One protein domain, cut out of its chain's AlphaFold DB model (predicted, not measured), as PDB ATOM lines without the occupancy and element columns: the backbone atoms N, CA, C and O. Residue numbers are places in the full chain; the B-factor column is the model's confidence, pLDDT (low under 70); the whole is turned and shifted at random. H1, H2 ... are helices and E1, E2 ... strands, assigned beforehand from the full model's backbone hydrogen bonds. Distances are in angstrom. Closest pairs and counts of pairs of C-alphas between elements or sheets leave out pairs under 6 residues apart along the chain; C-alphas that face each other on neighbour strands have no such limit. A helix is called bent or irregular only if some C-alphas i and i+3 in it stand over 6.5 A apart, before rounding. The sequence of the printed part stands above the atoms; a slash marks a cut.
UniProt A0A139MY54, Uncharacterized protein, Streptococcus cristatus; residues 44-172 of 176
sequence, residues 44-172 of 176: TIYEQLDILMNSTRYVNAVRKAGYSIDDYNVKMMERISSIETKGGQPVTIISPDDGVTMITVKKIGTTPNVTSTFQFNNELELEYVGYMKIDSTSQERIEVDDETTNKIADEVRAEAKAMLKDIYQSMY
ATOM      1  N   THR A  44     -25.067  53.426  12.933       92.12
ATOM      2  CA  THR A  44     -25.724  53.063  14.195       92.12
ATOM      3  C   THR A  44     -26.483  51.744  14.058       92.12
ATOM      4  O   THR A  44     -26.780  51.285  12.957       92.12
ATOM      5  N   ILE A  45     -26.838  51.119  15.181       91.44
ATOM      6  CA  ILE A  45     -27.626  49.876  15.164       91.44
ATOM      7  C   ILE A  45     -29.004  50.094  14.540       91.44
ATOM      8  O   ILE A  45     -29.475  49.222  13.816       91.44
ATOM      9  N   TYR A  46     -29.614  51.260  14.765       90.12
ATOM     10  CA  TYR A  46     -30.847  51.648  14.090       90.12
ATOM     11  C   TYR A  46     -30.684  51.584  12.564       90.12
ATOM     12  O   TYR A  46     -31.436  50.891  11.888       90.12
ATOM     13  N   GLU A  47     -29.655  52.241  12.021       91.88
ATOM     14  CA  GLU A  47     -29.393  52.265  10.576       91.88
ATOM     15  C   GLU A  47     -29.033  50.871  10.034       91.88
ATOM     16  O   GLU A  47     -29.383  50.523   8.905       91.88
ATOM     17  N   GLN A  48     -28.345  50.048  10.832       94.38
ATOM     18  CA  GLN A  48     -28.057  48.656  10.484       94.38
ATOM     19  C   GLN A  48     -29.338  47.823  10.373       94.38
ATOM     20  O   GLN A  48     -29.486  47.074   9.407       94.38
ATOM     21  N   LEU A  49     -30.259  47.960  11.334       93.38
ATOM     22  CA  LEU A  49     -31.559  47.290  11.318       93.38
ATOM     23  C   LEU A  49     -32.419  47.779  10.155       93.38
ATOM     24  O   LEU A  49     -32.964  46.947   9.439       93.38
ATOM     25  N   ASP A  50     -32.491  49.089   9.919       91.88
ATOM     26  CA  ASP A  50     -33.241  49.661   8.798       91.88
ATOM     27  C   ASP A  50     -32.740  49.093   7.463       91.88
ATOM     28  O   ASP A  50     -33.498  48.478   6.716       91.88
ATOM     29  N   ILE A  51     -31.433  49.154   7.196       92.88
ATOM     30  CA  ILE A  51     -30.870  48.625   5.945       92.88
ATOM     31  C   ILE A  51     -31.088  47.112   5.819       92.88
ATOM     32  O   ILE A  51     -31.389  46.627   4.726       92.88
ATOM     33  N   LEU A  52     -30.937  46.361   6.913       94.75
ATOM     34  CA  LEU A  52     -31.152  44.914   6.928       94.75
ATOM     35  C   LEU A  52     -32.609  44.545   6.631       94.75
ATOM     36  O   LEU A  52     -32.869  43.577   5.914       94.75
ATOM     37  N   MET A  53     -33.551  45.278   7.218       93.62
ATOM     38  CA  MET A  53     -34.947  44.868   7.309       93.62
ATOM     39  C   MET A  53     -35.830  45.511   6.247       93.62
ATOM     40  O   MET A  53     -36.819  44.905   5.847       93.62
ATOM     41  N   ASN A  54     -35.452  46.667   5.703       91.94
ATOM     42  CA  ASN A  54     -36.253  47.440   4.752       91.94
ATOM     43  C   ASN A  54     -36.225  46.891   3.305       91.94
ATOM     44  O   ASN A  54     -36.538  47.588   2.343       91.94
ATOM     45  N   SER A  55     -35.815  45.633   3.109       90.44
ATOM     46  CA  SER A  55     -35.924  44.936   1.821       90.44
ATOM     47  C   SER A  55     -35.920  43.417   1.986       90.44
ATOM     48  O   SER A  55     -35.505  42.883   3.012       90.44
ATOM     49  N   THR A  56     -36.301  42.687   0.937       93.94
ATOM     50  CA  THR A  56     -36.174  41.217   0.894       93.94
ATOM     51  C   THR A  56     -34.742  40.717   0.667       93.94
ATOM     52  O   THR A  56     -34.493  39.514   0.751       93.94
ATOM     53  N   ARG A  57     -33.773  41.607   0.397       91.81
ATOM     54  CA  ARG A  57     -32.410  41.239  -0.029       91.81
ATOM     55  C   ARG A  57     -31.684  40.350   0.977       91.81
ATOM     56  O   ARG A  57     -30.974  39.426   0.587       91.81
ATOM     57  N   TYR A  58     -31.869  40.624   2.264       93.94
ATOM     58  CA  TYR A  58     -31.127  39.960   3.334       93.94
ATOM     59  C   TYR A  58     -31.879  38.782   3.960       93.94
ATOM     60  O   TYR A  58     -31.340  38.116   4.836       93.94
ATOM     61  N   VAL A  59     -33.076  38.444   3.463       95.38
ATOM     62  CA  VAL A  59     -33.896  37.317   3.945       95.38
ATOM     63  C   VAL A  59     -33.090  36.019   4.032       95.38
ATOM     64  O   VAL A  59     -33.092  35.336   5.056       95.38
ATOM     65  N   ASN A  60     -32.346  35.688   2.974       93.56
ATOM     66  CA  ASN A  60     -31.538  34.469   2.949       93.56
ATOM     67  C   ASN A  60     -30.376  34.520   3.948       93.56
ATOM     68  O   ASN A  60     -30.041  33.496   4.538       93.56
ATOM     69  N   ALA A  61     -29.778  35.694   4.166       93.81
ATOM     70  CA  ALA A  61     -28.699  35.874   5.130       93.81
ATOM     71  C   ALA A  61     -29.191  35.715   6.575       93.81
ATOM     72  O   ALA A  61     -28.559  34.996   7.348       93.81
ATOM     73  N   VAL A  62     -30.342  36.311   6.903       95.12
ATOM     74  CA  VAL A  62     -31.007  36.191   8.210       95.12
ATOM     75  C   VAL A  62     -31.331  34.726   8.518       95.12
ATOM     76  O   VAL A  62     -30.935  34.208   9.562       95.12
ATOM     77  N   ARG A  63     -31.940  34.009   7.563       94.50
ATOM     78  CA  ARG A  63     -32.236  32.574   7.712       94.50
ATOM     79  C   ARG A  63     -30.979  31.719   7.830       94.50
ATOM     80  O   ARG A  63     -30.918  30.838   8.680       94.50
ATOM     81  N   LYS A  64     -29.959  31.977   7.004       93.38
ATOM     82  CA  LYS A  64     -28.670  31.265   7.067       93.38
ATOM     83  C   LYS A  64     -27.974  31.486   8.408       93.38
ATOM     84  O   LYS A  64     -27.340  30.572   8.924       93.38
ATOM     85  N   ALA A  65     -28.113  32.683   8.973       93.62
ATOM     86  CA  ALA A  65     -27.637  32.987  10.309       93.62
ATOM     87  C   ALA A  65     -28.471  32.299  11.399       93.62
ATOM     88  O   ALA A  65     -28.020  32.283  12.531       93.62
ATOM     89  N   GLY A  66     -29.612  31.674  11.089       92.62
ATOM     90  CA  GLY A  66     -30.415  30.874  12.019       92.62
ATOM     91  C   GLY A  66     -31.518  31.653  12.734       92.62
ATOM     92  O   GLY A  66     -31.969  31.214  13.787       92.62
ATOM     93  N   TYR A  67     -31.922  32.800  12.191       93.88
ATOM     94  CA  TYR A  67     -33.015  33.617  12.715       93.88
ATOM     95  C   TYR A  67     -34.311  33.366  11.944       93.88
ATOM     96  O   TYR A  67     -34.284  33.090  10.738       93.88
ATOM     97  N   SER A  68     -35.443  33.467  12.641       92.88
ATOM     98  CA  SER A  68     -36.769  33.287  12.045       92.88
ATOM     99  C   SER A  68     -37.332  34.618  11.559       92.88
ATOM    100  O   SER A  68     -37.096  35.660  12.170       92.88
ATOM    101  N   ILE A  69     -38.078  34.575  10.458       93.75
ATOM    102  CA  ILE A  69     -38.768  35.721   9.860       93.75
ATOM    103  C   ILE A  69     -40.175  35.300   9.442       93.75
ATOM    104  O   ILE A  69     -40.412  34.131   9.133       93.75
ATOM    105  N   ASP A  70     -41.099  36.254   9.387       91.06
ATOM    106  CA  ASP A  70     -42.458  36.013   8.905       91.06
ATOM    107  C   ASP A  70     -42.516  36.045   7.364       91.06
ATOM    108  O   ASP A  70     -42.489  37.110   6.741       91.06
ATOM    109  N   ASP A  71     -42.623  34.868   6.742       93.31
ATOM    110  CA  ASP A  71     -42.696  34.701   5.284       93.31
ATOM    111  C   ASP A  71     -43.919  35.374   4.651       93.31
ATOM    112  O   ASP A  71     -43.854  35.832   3.504       93.31
ATOM    113  N   TYR A  72     -45.035  35.441   5.382       92.12
ATOM    114  CA  TYR A  72     -46.236  36.114   4.909       92.12
ATOM    115  C   TYR A  72     -45.978  37.617   4.806       92.12
ATOM    116  O   TYR A  72     -46.224  38.209   3.752       92.12
ATOM    117  N   ASN A  73     -45.390  38.219   5.843       89.25
ATOM    118  CA  ASN A  73     -45.055  39.643   5.822       89.25
ATOM    119  C   ASN A  73     -43.936  39.965   4.829       89.25
ATOM    120  O   ASN A  73     -44.013  40.991   4.160       89.25
ATOM    121  N   VAL A  74     -42.947  39.083   4.649       93.94
ATOM    122  CA  VAL A  74     -41.920  39.256   3.607       93.94
ATOM    123  C   VAL A  74     -42.553  39.354   2.222       93.94
ATOM    124  O   VAL A  74     -42.156  40.199   1.423       93.94
ATOM    125  N   LYS A  75     -43.556  38.518   1.933       93.12
ATOM    126  CA  LYS A  75     -44.258  38.538   0.646       93.12
ATOM    127  C   LYS A  75     -45.196  39.738   0.500       93.12
ATOM    128  O   LYS A  75     -45.293  40.285  -0.590       93.12
ATOM    129  N   MET A  76     -45.902  40.115   1.565       93.69
ATOM    130  CA  MET A  76     -46.892  41.197   1.522       93.69
ATOM    131  C   MET A  76     -46.267  42.592   1.563       93.69
ATOM    132  O   MET A  76     -46.789  43.509   0.940       93.69
ATOM    133  N   MET A  77     -45.174  42.757   2.307       91.50
ATOM    134  CA  MET A  77     -44.546  44.055   2.561       91.50
ATOM    135  C   MET A  77     -43.249  44.256   1.772       91.50
ATOM    136  O   MET A  77     -42.650  45.320   1.872       91.50
ATOM    137  N   GLU A  78     -42.782  43.228   1.053       94.12
ATOM    138  CA  GLU A  78     -41.505  43.219   0.322       94.12
ATOM    139  C   GLU A  78     -40.290  43.604   1.195       94.12
ATOM    140  O   GLU A  78     -39.257  44.075   0.711       94.12
ATOM    141  N   ARG A  79     -40.395  43.352   2.504       93.31
ATOM    142  CA  ARG A  79     -39.386  43.669   3.520       93.31
ATOM    143  C   ARG A  79     -39.460  42.700   4.698       93.31
ATOM    144  O   ARG A  79     -40.465  42.020   4.892       93.31
ATOM    145  N   ILE A  80     -38.415  42.642   5.513       94.44
ATOM    146  CA  ILE A  80     -38.405  41.852   6.748       94.44
ATOM    147  C   ILE A  80     -39.102  42.667   7.839       94.44
ATOM    148  O   ILE A  80     -38.505  43.539   8.451       94.44
ATOM    149  N   SER A  81     -40.383  42.399   8.084       91.69
ATOM    150  CA  SER A  81     -41.144  43.138   9.109       91.69
ATOM    151  C   SER A  81     -40.666  42.873  10.542       91.69
ATOM    152  O   SER A  81     -40.738  43.759  11.391       91.69
ATOM    153  N   SER A  82     -40.168  41.665  10.808       91.88
ATOM    154  CA  SER A  82     -39.701  41.235  12.119       91.88
ATOM    155  C   SER A  82     -38.680  40.106  12.004       91.88
ATOM    156  O   SER A  82     -38.685  39.341  11.032       91.88
ATOM    157  N   ILE A  83     -37.804  40.012  13.002       93.12
ATOM    158  CA  ILE A  83     -36.843  38.924  13.178       93.12
ATOM    159  C   ILE A  83     -36.979  38.399  14.608       93.12
ATOM    160  O   ILE A  83     -36.920  39.176  15.560       93.12
ATOM    161  N   GLU A  84     -37.143  37.086  14.765       90.50
ATOM    162  CA  GLU A  84     -37.096  36.436  16.078       90.50
ATOM    163  C   GLU A  84     -35.692  35.901  16.371       90.50
ATOM    164  O   GLU A  84     -35.085  35.210  15.542       90.50
ATOM    165  N   THR A  85     -35.184  36.220  17.561       83.19
ATOM    166  CA  THR A  85     -33.844  35.842  18.008       83.19
ATOM    167  C   THR A  85     -33.772  34.389  18.477       83.19
ATOM    168  O   THR A  85     -34.784  33.726  18.717       83.19
ATOM    169  N   LYS A  86     -32.554  33.847  18.555       78.00
ATOM    170  CA  LYS A  86     -32.326  32.442  18.912       78.00
ATOM    171  C   LYS A  86     -32.355  32.296  20.430       78.00
ATOM    172  O   LYS A  86     -31.609  32.975  21.119       78.00
ATOM    173  N   GLY A  87     -33.102  31.333  20.963       64.88
ATOM    174  CA  GLY A  87     -32.976  30.957  22.372       64.88
ATOM    175  C   GLY A  87     -34.256  30.411  22.981       64.88
ATOM    176  O   GLY A  87     -35.301  30.360  22.341       64.88
ATOM    177  N   GLY A  88     -34.179  30.012  24.254       64.25
ATOM    178  CA  GLY A  88     -35.363  29.591  25.010       64.25
ATOM    179  C   GLY A  88     -36.387  30.717  25.204       64.25
ATOM    180  O   GLY A  88     -37.553  30.407  25.447       64.25
ATOM    181  N   GLN A  89     -35.934  31.978  25.080       72.44
ATOM    182  CA  GLN A  89     -36.685  33.235  25.214       72.44
ATOM    183  C   GLN A  89     -36.450  34.124  23.984       72.44
ATOM    184  O   GLN A  89     -35.565  34.975  24.019       72.44
ATOM    185  N   PRO A  90     -37.162  33.906  22.870       75.00
ATOM    186  CA  PRO A  90     -36.931  34.688  21.664       75.00
ATOM    187  C   PRO A  90     -37.380  36.144  21.861       75.00
ATOM    188  O   PRO A  90     -38.497  36.415  22.309       75.00
ATOM    189  N   VAL A  91     -36.511  37.083  21.490       85.25
ATOM    190  CA  VAL A  91     -36.860  38.497  21.318       85.25
ATOM    191  C   VAL A  91     -37.336  38.688  19.882       85.25
ATOM    192  O   VAL A  91     -36.726  38.172  18.950       85.25
ATOM    193  N   THR A  92     -38.413  39.437  19.680       89.88
ATOM    194  CA  THR A  92     -38.901  39.814  18.353       89.88
ATOM    195  C   THR A  92     -38.501  41.256  18.069       89.88
ATOM    196  O   THR A  92     -39.089  42.203  18.591       89.88
ATOM    197  N   ILE A  93     -37.500  41.434  17.216       89.69
ATOM    198  CA  ILE A  93     -37.075  42.751  16.737       89.69
ATOM    199  C   ILE A  93     -37.965  43.115  15.557       89.69
ATOM    200  O   ILE A  93     -38.049  42.356  14.593       89.69
ATOM    201  N   ILE A  94     -38.653  44.249  15.639       89.94
ATOM    202  CA  ILE A  94     -39.526  44.740  14.573       89.94
ATOM    203  C   ILE A  94     -38.743  45.774  13.770       89.94
ATOM    204  O   ILE A  94     -37.905  46.490  14.319       89.94
ATOM    205  N   SER A  95     -38.982  45.803  12.457       87.94
ATOM    206  CA  SER A  95     -38.325  46.752  11.557       87.94
ATOM    207  C   SER A  95     -38.481  48.165  12.108       87.94
ATOM    208  O   SER A  95     -39.598  48.522  12.494       87.94
ATOM    209  N   PRO A  96     -37.413  48.976  12.099       87.31
ATOM    210  CA  PRO A  96     -37.535  50.389  12.411       87.31
ATOM    211  C   PRO A  96     -38.569  51.079  11.511       87.31
ATOM    212  O   PRO A  96     -38.765  50.663  10.362       87.31
ATOM    213  N   ASP A  97     -39.226  52.103  12.055       79.50
ATOM    214  CA  ASP A  97     -40.174  52.973  11.354       79.50
ATOM    215  C   ASP A  97     -40.057  54.406  11.898       79.50
ATOM    216  O   ASP A  97     -39.944  54.588  13.109       79.50
ATOM    217  N   ASP A  98     -40.037  55.413  11.018       69.56
ATOM    218  CA  ASP A  98     -40.024  56.851  11.352       69.56
ATOM    219  C   ASP A  98     -39.118  57.285  12.538       69.56
ATOM    220  O   ASP A  98     -39.464  58.165  13.324       69.56
ATOM    221  N   GLY A  99     -37.920  56.699  12.667       62.06
ATOM    222  CA  GLY A  99     -36.939  57.055  13.708       62.06
ATOM    223  C   GLY A  99     -37.041  56.245  15.004       62.06
ATOM    224  O   GLY A  99     -36.203  56.409  15.888       62.06
ATOM    225  N   VAL A 100     -38.001  55.323  15.102       63.94
ATOM    226  CA  VAL A 100     -38.214  54.459  16.270       63.94
ATOM    227  C   VAL A 100     -37.941  53.003  15.898       63.94
ATOM    228  O   VAL A 100     -38.411  52.489  14.885       63.94
ATOM    229  N   THR A 101     -37.174  52.299  16.730       69.75
ATOM    230  CA  THR A 101     -37.064  50.837  16.675       69.75
ATOM    231  C   THR A 101     -37.968  50.231  17.733       69.75
ATOM    232  O   THR A 101     -37.733  50.365  18.936       69.75
ATOM    233  N   MET A 102     -38.992  49.506  17.293       71.06
ATOM    234  CA  MET A 102     -39.822  48.724  18.201       71.06
ATOM    235  C   MET A 102     -39.197  47.343  18.409       71.06
ATOM    236  O   MET A 102     -38.974  46.595  17.461       71.06
ATOM    237  N   ILE A 103     -38.936  46.971  19.661       72.00
ATOM    238  CA  ILE A 103     -38.472  45.630  20.014       72.00
ATOM    239  C   ILE A 103     -39.471  45.011  20.982       72.00
ATOM    240  O   ILE A 103     -39.657  45.448  22.117       72.00
ATOM    241  N   THR A 104     -40.143  43.964  20.523       65.12
ATOM    242  CA  THR A 104     -41.068  43.208  21.359       65.12
ATOM    243  C   THR A 104     -40.314  42.073  22.026       65.12
ATOM    244  O   THR A 104     -39.764  41.198  21.364       65.12
ATOM    245  N   VAL A 105     -40.310  42.056  23.353       65.75
ATOM    246  CA  VAL A 105     -39.725  40.967  24.128       65.75
ATOM    247  C   VAL A 105     -40.855  40.094  24.618       65.75
ATOM    248  O   VAL A 105     -41.633  40.443  25.510       65.75
ATOM    249  N   LYS A 106     -40.954  38.906  24.032       61.47
ATOM    250  CA  LYS A 106     -41.874  37.915  24.550       61.47
ATOM    251  C   LYS A 106     -41.154  37.141  25.645       61.47
ATOM    252  O   LYS A 106     -40.315  36.297  25.350       61.47
ATOM    253  N   LYS A 107     -41.589  37.413  26.882       58.72
ATOM    254  CA  LYS A 107     -41.326  36.703  28.144       58.72
ATOM    255  C   LYS A 107     -40.389  37.436  29.101       58.72
ATOM    256  O   LYS A 107     -39.307  37.888  28.750       58.72
ATOM    257  N   ILE A 108     -40.832  37.480  30.353       51.75
ATOM    258  CA  ILE A 108     -40.190  38.166  31.468       51.75
ATOM    259  C   ILE A 108     -39.926  37.133  32.553       51.75
ATOM    260  O   ILE A 108     -40.872  36.633  33.157       51.75
ATOM    261  N   GLY A 109     -38.655  36.821  32.807       51.00
ATOM    262  CA  GLY A 109     -38.242  36.065  33.992       51.00
ATOM    263  C   GLY A 109     -39.082  34.817  34.321       51.00
ATOM    264  O   GLY A 109     -39.579  34.105  33.447       51.00
ATOM    265  N   THR A 110     -39.197  34.528  35.617       45.84
ATOM    266  CA  THR A 110     -39.905  33.377  36.201       45.84
ATOM    267  C   THR A 110     -41.427  33.531  36.233       45.84
ATOM    268  O   THR A 110     -42.102  32.626  36.723       45.84
ATOM    269  N   THR A 111     -41.979  34.637  35.723       54.69
ATOM    270  CA  THR A 111     -43.418  34.920  35.774       54.69
ATOM    271  C   THR A 111     -44.068  34.499  34.453       54.69
ATOM    272  O   THR A 111     -43.976  35.227  33.460       54.69
ATOM    273  N   PRO A 112     -44.706  33.316  34.384       62.44
ATOM    274  CA  PRO A 112     -45.403  32.895  33.179       62.44
ATOM    275  C   PRO A 112     -46.458  33.937  32.774       62.44
ATOM    276  O   PRO A 112     -47.147  34.511  33.612       62.44
ATOM    277  N   ASN A 113     -46.575  34.141  31.462       76.19
ATOM    278  CA  ASN A 113     -47.585  34.967  30.801       76.19
ATOM    279  C   ASN A 113     -47.452  36.496  30.903       76.19
ATOM    280  O   ASN A 113     -48.430  37.201  30.662       76.19
ATOM    281  N   VAL A 114     -46.264  37.040  31.175       80.56
ATOM    282  CA  VAL A 114     -46.023  38.479  30.972       80.56
ATOM    283  C   VAL A 114     -45.295  38.723  29.648       80.56
ATOM    284  O   VAL A 114     -44.290  38.074  29.350       80.56
ATOM    285  N   THR A 115     -45.817  39.650  28.847       83.38
ATOM    286  CA  THR A 115     -45.199  40.151  27.610       83.38
ATOM    287  C   THR A 115     -44.743  41.585  27.827       83.38
ATOM    288  O   THR A 115     -45.456  42.364  28.460       83.38
ATOM    289  N   SER A 116     -43.572  41.934  27.302       86.38
ATOM    290  CA  SER A 116     -43.040  43.290  27.356       86.38
ATOM    291  C   SER A 116     -42.813  43.861  25.961       86.38
ATOM    292  O   SER A 116     -42.395  43.180  25.024       86.38
ATOM    293  N   THR A 117     -43.090  45.148  25.817       89.12
ATOM    294  CA  THR A 117     -42.822  45.899  24.593       89.12
ATOM    295  C   THR A 117     -41.886  47.034  24.943       89.12
ATOM    296  O   THR A 117     -42.238  47.871  25.771       89.12
ATOM    297  N   PHE A 118     -40.717  47.046  24.312       90.25
ATOM    298  CA  PHE A 118     -39.727  48.105  24.430       90.25
ATOM    299  C   PHE A 118     -39.697  48.887  23.116       90.25
ATOM    300  O   PHE A 118     -39.708  48.307  22.030       90.25
ATOM    301  N   GLN A 119     -39.669  50.208  23.198       90.44
ATOM    302  CA  GLN A 119     -39.430  51.074  22.049       90.44
ATOM    303  C   GLN A 119     -38.197  51.907  22.329       90.44
ATOM    304  O   GLN A 119     -38.075  52.517  23.394       90.44
ATOM    305  N   PHE A 120     -37.287  51.890  21.368       89.81
ATOM    306  CA  PHE A 120     -36.041  52.617  21.436       89.81
ATOM    307  C   PHE A 120     -35.987  53.655  20.319       89.81
ATOM    308  O   PHE A 120     -36.447  53.379  19.209       89.81
ATOM    309  N   ASN A 121     -35.380  54.806  20.589       88.94
ATOM    310  CA  ASN A 121     -35.070  55.779  19.543       88.94
ATOM    311  C   ASN A 121     -33.907  55.302  18.651       88.94
ATOM    312  O   ASN A 121     -33.364  54.198  18.798       88.94
ATOM    313  N   ASN A 122     -33.504  56.145  17.707       85.88
ATOM    314  CA  ASN A 122     -32.399  55.898  16.785       85.88
ATOM    315  C   ASN A 122     -31.018  55.815  17.468       85.88
ATOM    316  O   ASN A 122     -30.102  55.204  16.908       85.88
ATOM    317  N   GLU A 123     -30.868  56.349  18.682       87.38
ATOM    318  CA  GLU A 123     -29.694  56.178  19.546       87.38
ATOM    319  C   GLU A 123     -29.753  54.914  20.434       87.38
ATOM    320  O   GLU A 123     -28.809  54.637  21.177       87.38
ATOM    321  N   LEU A 124     -30.811  54.098  20.321       86.19
ATOM    322  CA  LEU A 124     -31.121  52.958  21.199       86.19
ATOM    323  C   LEU A 124     -31.378  53.319  22.674       86.19
ATOM    324  O   LEU A 124     -31.229  52.478  23.577       86.19
ATOM    325  N   GLU A 125     -31.791  54.548  22.939       90.12
ATOM    326  CA  GLU A 125     -32.287  54.971  24.243       90.12
ATOM    327  C   GLU A 125     -33.744  54.536  24.401       90.12
ATOM    328  O   GLU A 125     -34.509  54.509  23.439       90.12
ATOM    329  N   LEU A 126     -34.116  54.117  25.611       90.56
ATOM    330  CA  LEU A 126     -35.457  53.610  25.893       90.56
ATOM    331  C   LEU A 126     -36.448  54.780  25.960       90.56
ATOM    332  O   LEU A 126     -36.347  55.602  26.866       90.56
ATOM    333  N   GLU A 127     -37.418  54.822  25.049       90.19
ATOM    334  CA  GLU A 127     -38.474  55.847  25.038       90.19
ATOM    335  C   GLU A 127     -39.765  55.354  25.688       90.19
ATOM    336  O   GLU A 127     -40.489  56.115  26.329       90.19
ATOM    337  N   TYR A 128     -40.064  54.065  25.527       89.69
ATOM    338  CA  TYR A 128     -41.280  53.480  26.065       89.69
ATOM    339  C   TYR A 128     -41.080  52.022  26.458       89.69
ATOM    340  O   TYR A 128     -40.484  51.227  25.729       89.69
ATOM    341  N   VAL A 129     -41.668  51.664  27.599       90.62
ATOM    342  CA  VAL A 129     -41.841  50.282  28.029       90.62
ATOM    343  C   VAL A 129     -43.290  50.034  28.442       90.62
ATOM    344  O   VAL A 129     -43.945  50.857  29.086       90.62
ATOM    345  N   GLY A 130     -43.814  48.877  28.055       89.50
ATOM    346  CA  GLY A 130     -45.115  48.392  28.493       89.50
ATOM    347  C   GLY A 130     -45.030  46.937  28.908       89.50
ATOM    348  O   GLY A 130     -44.509  46.115  28.160       89.50
ATOM    349  N   TYR A 131     -45.580  46.622  30.077       88.75
ATOM    350  CA  TYR A 131     -45.674  45.267  30.596       88.75
ATOM    351  C   TYR A 131     -47.133  44.842  30.644       88.75
ATOM    352  O   TYR A 131     -47.956  45.512  31.263       88.75
ATOM    353  N   MET A 132     -47.449  43.732  29.988       87.50
ATOM    354  CA  MET A 132     -48.795  43.178  29.923       87.50
ATOM    355  C   MET A 132     -48.786  41.765  30.484       87.50
ATOM    356  O   MET A 132     -48.161  40.868  29.916       87.50
ATOM    357  N   LYS A 133     -49.502  41.557  31.586       87.19
ATOM    358  CA  LYS A 133     -49.828  40.228  32.085       87.19
ATOM    359  C   LYS A 133     -51.036  39.706  31.316       87.19
ATOM    360  O   LYS A 133     -52.072  40.363  31.262       87.19
ATOM    361  N   ILE A 134     -50.888  38.539  30.705       82.56
ATOM    362  CA  ILE A 134     -51.896  37.903  29.864       82.56
ATOM    363  C   ILE A 134     -52.370  36.642  30.579       82.56
ATOM    364  O   ILE A 134     -51.669  35.643  30.623       82.56
ATOM    365  N   ASP A 135     -53.577  36.664  31.113       80.94
ATOM    366  CA  ASP A 135     -54.238  35.460  31.603       80.94
ATOM    367  C   ASP A 135     -55.220  34.944  30.538       80.94
ATOM    368  O   ASP A 135     -55.489  35.605  29.534       80.94
ATOM    369  N   SER A 136     -55.777  33.746  30.739       76.75
ATOM    370  CA  SER A 136     -56.697  33.123  29.765       76.75
ATOM    371  C   SER A 136     -57.923  33.982  29.405       76.75
ATOM    372  O   SER A 136     -58.516  33.789  28.347       76.75
ATOM    373  N   THR A 137     -58.290  34.933  30.268       79.12
ATOM    374  CA  THR A 137     -59.503  35.754  30.149       79.12
ATOM    375  C   THR A 137     -59.254  37.260  30.240       79.12
ATOM    376  O   THR A 137     -60.197  38.028  30.075       79.12
ATOM    377  N   SER A 138     -58.029  37.708  30.530       81.38
ATOM    378  CA  SER A 138     -57.748  39.121  30.813       81.38
ATOM    379  C   SER A 138     -56.339  39.529  30.410       81.38
ATOM    380  O   SER A 138     -55.407  38.731  30.444       81.38
ATOM    381  N   GLN A 139     -56.191  40.803  30.053       84.94
ATOM    382  CA  GLN A 139     -54.899  41.445  29.855       84.94
ATOM    383  C   GLN A 139     -54.821  42.642  30.794       84.94
ATOM    384  O   GLN A 139     -55.694  43.509  30.763       84.94
ATOM    385  N   GLU A 140     -53.796  42.677  31.633       88.50
ATOM    386  CA  GLU A 140     -53.594  43.728  32.626       88.50
ATOM    387  C   GLU A 140     -52.226  44.369  32.418       88.50
ATOM    388  O   GLU A 140     -51.217  43.669  32.293       88.50
ATOM    389  N   ARG A 141     -52.189  45.705  32.376       87.25
ATOM    390  CA  ARG A 141     -50.923  46.432  32.391       87.25
ATOM    391  C   ARG A 141     -50.360  46.365  33.802       87.25
ATOM    392  O   ARG A 141     -51.037  46.766  34.742       87.25
ATOM    393  N   ILE A 142     -49.133  45.884  33.933       88.00
ATOM    394  CA  ILE A 142     -48.443  45.820  35.220       88.00
ATOM    395  C   ILE A 142     -47.311  46.840  35.263       88.00
ATOM    396  O   ILE A 142     -46.809  47.284  34.227       88.00
ATOM    397  N   GLU A 143     -46.908  47.194  36.473       87.94
ATOM    398  CA  GLU A 143     -45.723  48.000  36.722       87.94
ATOM    399  C   GLU A 143     -44.567  47.081  37.123       87.94
ATOM    400  O   GLU A 143     -44.755  46.092  37.835       87.94
ATOM    401  N   VAL A 144     -43.380  47.386  36.615       86.38
ATOM    402  CA  VAL A 144     -42.125  46.697  36.921       86.38
ATOM    403  C   VAL A 144     -41.127  47.783  37.279       86.38
ATOM    404  O   VAL A 144     -41.139  48.846  36.662       86.38
ATOM    405  N   ASP A 145     -40.287  47.528  38.275       89.56
ATOM    406  CA  ASP A 145     -39.307  48.499  38.746       89.56
ATOM    407  C   ASP A 145     -38.272  48.867  37.666       89.56
ATOM    408  O   ASP A 145     -37.998  48.110  36.722       89.56
ATOM    409  N   ASP A 146     -37.684  50.053  37.818       90.31
ATOM    410  CA  ASP A 146     -36.721  50.602  36.864       90.31
ATOM    411  C   ASP A 146     -35.442  49.760  36.767       90.31
ATOM    412  O   ASP A 146     -34.857  49.662  35.690       90.31
ATOM    413  N   GLU A 147     -34.996  49.128  37.858       90.31
ATOM    414  CA  GLU A 147     -33.790  48.287  37.855       90.31
ATOM    415  C   GLU A 147     -33.988  47.074  36.938       90.31
ATOM    416  O   GLU A 147     -33.193  46.833  36.024       90.31
ATOM    417  N   THR A 148     -35.099  46.360  37.118       87.75
ATOM    418  CA  THR A 148     -35.494  45.235  36.271       87.75
ATOM    419  C   THR A 148     -35.716  45.683  34.827       87.75
ATOM    420  O   THR A 148     -35.240  45.027  33.898       87.75
ATOM    421  N   THR A 149     -36.386  46.818  34.619       89.44
ATOM    422  CA  THR A 149     -36.640  47.372  33.282       89.44
ATOM    423  C   THR A 149     -35.351  47.685  32.534       89.44
ATOM    424  O   THR A 149     -35.190  47.273  31.382       89.44
ATOM    425  N   ASN A 150     -34.409  48.367  33.184       90.75
ATOM    426  CA  ASN A 150     -33.132  48.731  32.579       90.75
ATOM    427  C   ASN A 150     -32.290  47.496  32.258       90.75
ATOM    428  O   ASN A 150     -31.720  47.414  31.170       90.75
ATOM    429  N   LYS A 151     -32.287  46.496  33.146       89.31
ATOM    430  CA  LYS A 151     -31.614  45.219  32.892       89.31
ATOM    431  C   LYS A 151     -32.162  44.521  31.645       89.31
ATOM    432  O   LYS A 151     -31.383  44.079  30.804       89.31
ATOM    433  N   ILE A 152     -33.486  44.439  31.501       86.56
ATOM    434  CA  ILE A 152     -34.102  43.824  30.317       86.56
ATOM    435  C   ILE A 152     -33.773  44.645  29.067       86.56
ATOM    436  O   ILE A 152     -33.414  44.074  28.041       86.56
ATOM    437  N   ALA A 153     -33.841  45.976  29.139       89.12
ATOM    438  CA  ALA A 153     -33.479  46.835  28.015       89.12
ATOM    439  C   ALA A 153     -32.026  46.604  27.554       89.12
ATOM    440  O   ALA A 153     -31.767  46.534  26.352       89.12
ATOM    441  N   ASP A 154     -31.083  46.423  28.482       89.81
ATOM    442  CA  ASP A 154     -29.693  46.086  28.162       89.81
ATOM    443  C   ASP A 154     -29.547  44.710  27.501       89.81
ATOM    444  O   ASP A 154     -28.825  44.584  26.507       89.81
ATOM    445  N   GLU A 155     -30.263  43.697  27.995       87.25
ATOM    446  CA  GLU A 155     -30.303  42.362  27.384       87.25
ATOM    447  C   GLU A 155     -30.844  42.427  25.948       87.25
ATOM    448  O   GLU A 155     -30.256  41.851  25.033       87.25
ATOM    449  N   VAL A 156     -31.899  43.209  25.715       86.62
ATOM    450  CA  VAL A 156     -32.477  43.430  24.382       86.62
ATOM    451  C   VAL A 156     -31.485  44.084  23.427       86.62
ATOM    452  O   VAL A 156     -31.314  43.626  22.295       86.62
ATOM    453  N   ARG A 157     -30.796  45.142  23.873       88.56
ATOM    454  CA  ARG A 157     -29.759  45.801  23.066       88.56
ATOM    455  C   ARG A 157     -28.624  44.831  22.743       88.56
ATOM    456  O   ARG A 157     -28.103  44.854  21.628       88.56
ATOM    457  N   ALA A 158     -28.211  44.009  23.708       89.62
ATOM    458  CA  ALA A 158     -27.157  43.019  23.517       89.62
ATOM    459  C   ALA A 158     -27.569  41.945  22.501       89.62
ATOM    460  O   ALA A 158     -26.784  41.624  21.608       89.62
ATOM    461  N   GLU A 159     -28.806  41.460  22.579       88.62
ATOM    462  CA  GLU A 159     -29.355  40.468  21.657       88.62
ATOM    463  C   GLU A 159     -29.444  41.016  20.222       88.62
ATOM    464  O   GLU A 159     -28.993  40.365  19.278       88.62
ATOM    465  N   ALA A 160     -29.929  42.251  20.044       89.00
ATOM    466  CA  ALA A 160     -29.969  42.907  18.734       89.00
ATOM    467  C   ALA A 160     -28.564  43.076  18.127       89.00
ATOM    468  O   ALA A 160     -28.348  42.779  16.949       89.00
ATOM    469  N   LYS A 161     -27.581  43.490  18.940       91.88
ATOM    470  CA  LYS A 161     -26.167  43.592  18.531       91.88
ATOM    471  C   LYS A 161     -25.590  42.236  18.128       91.88
ATOM    472  O   LYS A 161     -24.906  42.139  17.110       91.88
ATOM    473  N   ALA A 162     -25.855  41.195  18.917       92.19
ATOM    474  CA  ALA A 162     -25.396  39.841  18.632       92.19
ATOM    475  C   ALA A 162     -26.011  39.309  17.331       92.19
ATOM    476  O   ALA A 162     -25.290  38.777  16.491       92.19
ATOM    477  N   MET A 163     -27.307  39.544  17.112       92.75
ATOM    478  CA  MET A 163     -27.995  39.181  15.874       92.75
ATOM    479  C   MET A 163     -27.374  39.833  14.640       92.75
ATOM    480  O   MET A 163     -27.060  39.139  13.671       92.75
ATOM    481  N   LEU A 164     -27.163  41.149  14.668       94.38
ATOM    482  CA  LEU A 164     -26.541  41.871  13.555       94.38
ATOM    483  C   LEU A 164     -25.139  41.338  13.248       94.38
ATOM    484  O   LEU A 164     -24.794  41.143  12.083       94.38
ATOM    485  N   LYS A 165     -24.358  41.036  14.291       94.81
ATOM    486  CA  LYS A 165     -23.029  40.435  14.165       94.81
ATOM    487  C   LYS A 165     -23.074  39.036  13.548       94.81
ATOM    488  O   LYS A 165     -22.305  38.765  12.628       94.81
ATOM    489  N   ASP A 166     -23.968  38.166  14.007       94.31
ATOM    490  CA  ASP A 166     -24.141  36.814  13.460       94.31
ATOM    491  C   ASP A 166     -24.516  36.862  11.972       94.31
ATOM    492  O   ASP A 166     -23.964  36.129  11.146       94.31
ATOM    493  N   ILE A 167     -25.434  37.761  11.610       94.31
ATOM    494  CA  ILE A 167     -25.861  37.974  10.224       94.31
ATOM    495  C   ILE A 167     -24.698  38.492   9.374       94.31
ATOM    496  O   ILE A 167     -24.446  37.954   8.292       94.31
ATOM    497  N   TYR A 168     -23.945  39.475   9.876       94.50
ATOM    498  CA  TYR A 168     -22.747  39.988   9.217       94.50
ATOM    499  C   TYR A 168     -21.731  38.871   8.940       94.50
ATOM    500  O   TYR A 168     -21.321  38.667   7.798       94.50
ATOM    501  N   GLN A 169     -21.383  38.082   9.957       92.31
ATOM    502  CA  GLN A 169     -20.421  36.982   9.833       92.31
ATOM    503  C   GLN A 169     -20.909  35.870   8.891       92.31
ATOM    504  O   GLN A 169     -20.113  35.266   8.173       92.31
ATOM    505  N   SER A 170     -22.221  35.623   8.837       90.81
ATOM    506  CA  SER A 170     -22.839  34.675   7.898       90.81
ATOM    507  C   SER A 170     -22.698  35.110   6.430       90.81
ATOM    508  O   SER A 170     -22.564  34.257   5.536       90.81
ATOM    509  N   MET A 171     -22.708  36.423   6.172       90.19
ATOM    510  CA  MET A 171     -22.544  37.012   4.836       90.19
ATOM    511  C   MET A 171     -21.082  37.196   4.430       90.19
ATOM    512  O   MET A 171     -20.758  36.994   3.258       90.19
ATOM    513  N   TYR A 172     -20.207  37.525   5.383       89.00
ATOM    514  CA  TYR A 172     -18.801  37.866   5.144       89.00
ATOM    515  C   TYR A 172     -17.848  36.966   5.965       89.00
ATOM    516  O   TYR A 172     -17.081  37.455   6.792       89.00
TER     517      TYR A 172
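Overview. This is residues 44 to 172 of the 176 residues of an uncharacterized protein of Streptococcus cristatus (UniProt A0A139MY54). A twisted sheet of six antiparallel strands has one long helix, H4, running across one face, while three short helices, H1, H2 and H3, gather towards its E1 end. H4 starts over E4 and E5 and reaches past the sheet to H2, and the other end of the domain is made by the hairpin of E5 and E6. The printed part has 129 residues, with four named helices and six named strands in the order H1 H2 H3 E1 E2 E3 E4 E5 E6 H4, and its class is mixed, helices and strands. The sheet's order is E1 E2 E3 E4 E5 E6. The whole is compact, with a radius of gyration of the C-alphas of 14.9 A and spans of 41 by 31 by 28 A.

Along the chain. The strands are E1, residues 82 to 84; E2, residues 91 to 94; E3, residues 100 to 106, 18.9 A long; E4, residues 114 to 121, 23.4 A; E5, residues 126 to 134, 23.1 A; and E6, residues 139 to 142. H4, residues 146 to 171, is 37.6 A long and ends with C-alpha 171 at (-22.544, 37.012, 4.836). H1, residues 45 to 53, begins with C-alpha 45 at (-27.626, 49.876, 15.164). H2 is residues 56 to 64, and H3 is residues 71 to 77. H2 is irregular: C-alphas 57 and 60 are 7.4 A apart.

Arrangement. The six strands form a meander, each the antiparallel neighbour of the one before. N 83 and O 93 of E1 and E2 are 2.8 A apart, N 92 and O 104 of E2 and E3 2.8 A, N 103 and O 118 of E3 and E4 2.8 A, N 117 and O 130 of E4 and E5 2.9 A, and N 133 and O 140 of E5 and E6 2.8 A, within hydrogen-bond range. H1 and H4 are on one face of the sheet, making two layers, helices over strands. H4, at a height over the sheet of 8.6 A, runs across the strands, at 71 degrees to E4 on the local plane. H1 and H4 only just touch, with 3 pairs of C-alphas within 8 A, the closest those of Ile 45 and Lys 161, 7.3 A. H4 touches H2 with residues 167 to 171 alone, about perpendicular at 84 degrees; the closest C-alphas are those of Val 62 and Ile 167, 5.8 A. H2 and H3 are close but not clearly touching, and H3 and H4 are apart. Each O i to N i+4 pair is within hydrogen-bond range in H1, H3 and H4, and 3 of 5 in H2.

Size, cuts and confidence. The two C-alphas farthest apart, those of Thr 137 and Tyr 172, are 47.8 A apart. The printed part has no cut, and no link is long. The mean pLDDT of the printed part is 85.9; residues 87 to 88, 98 to 101 and 104 to 112 are under 70.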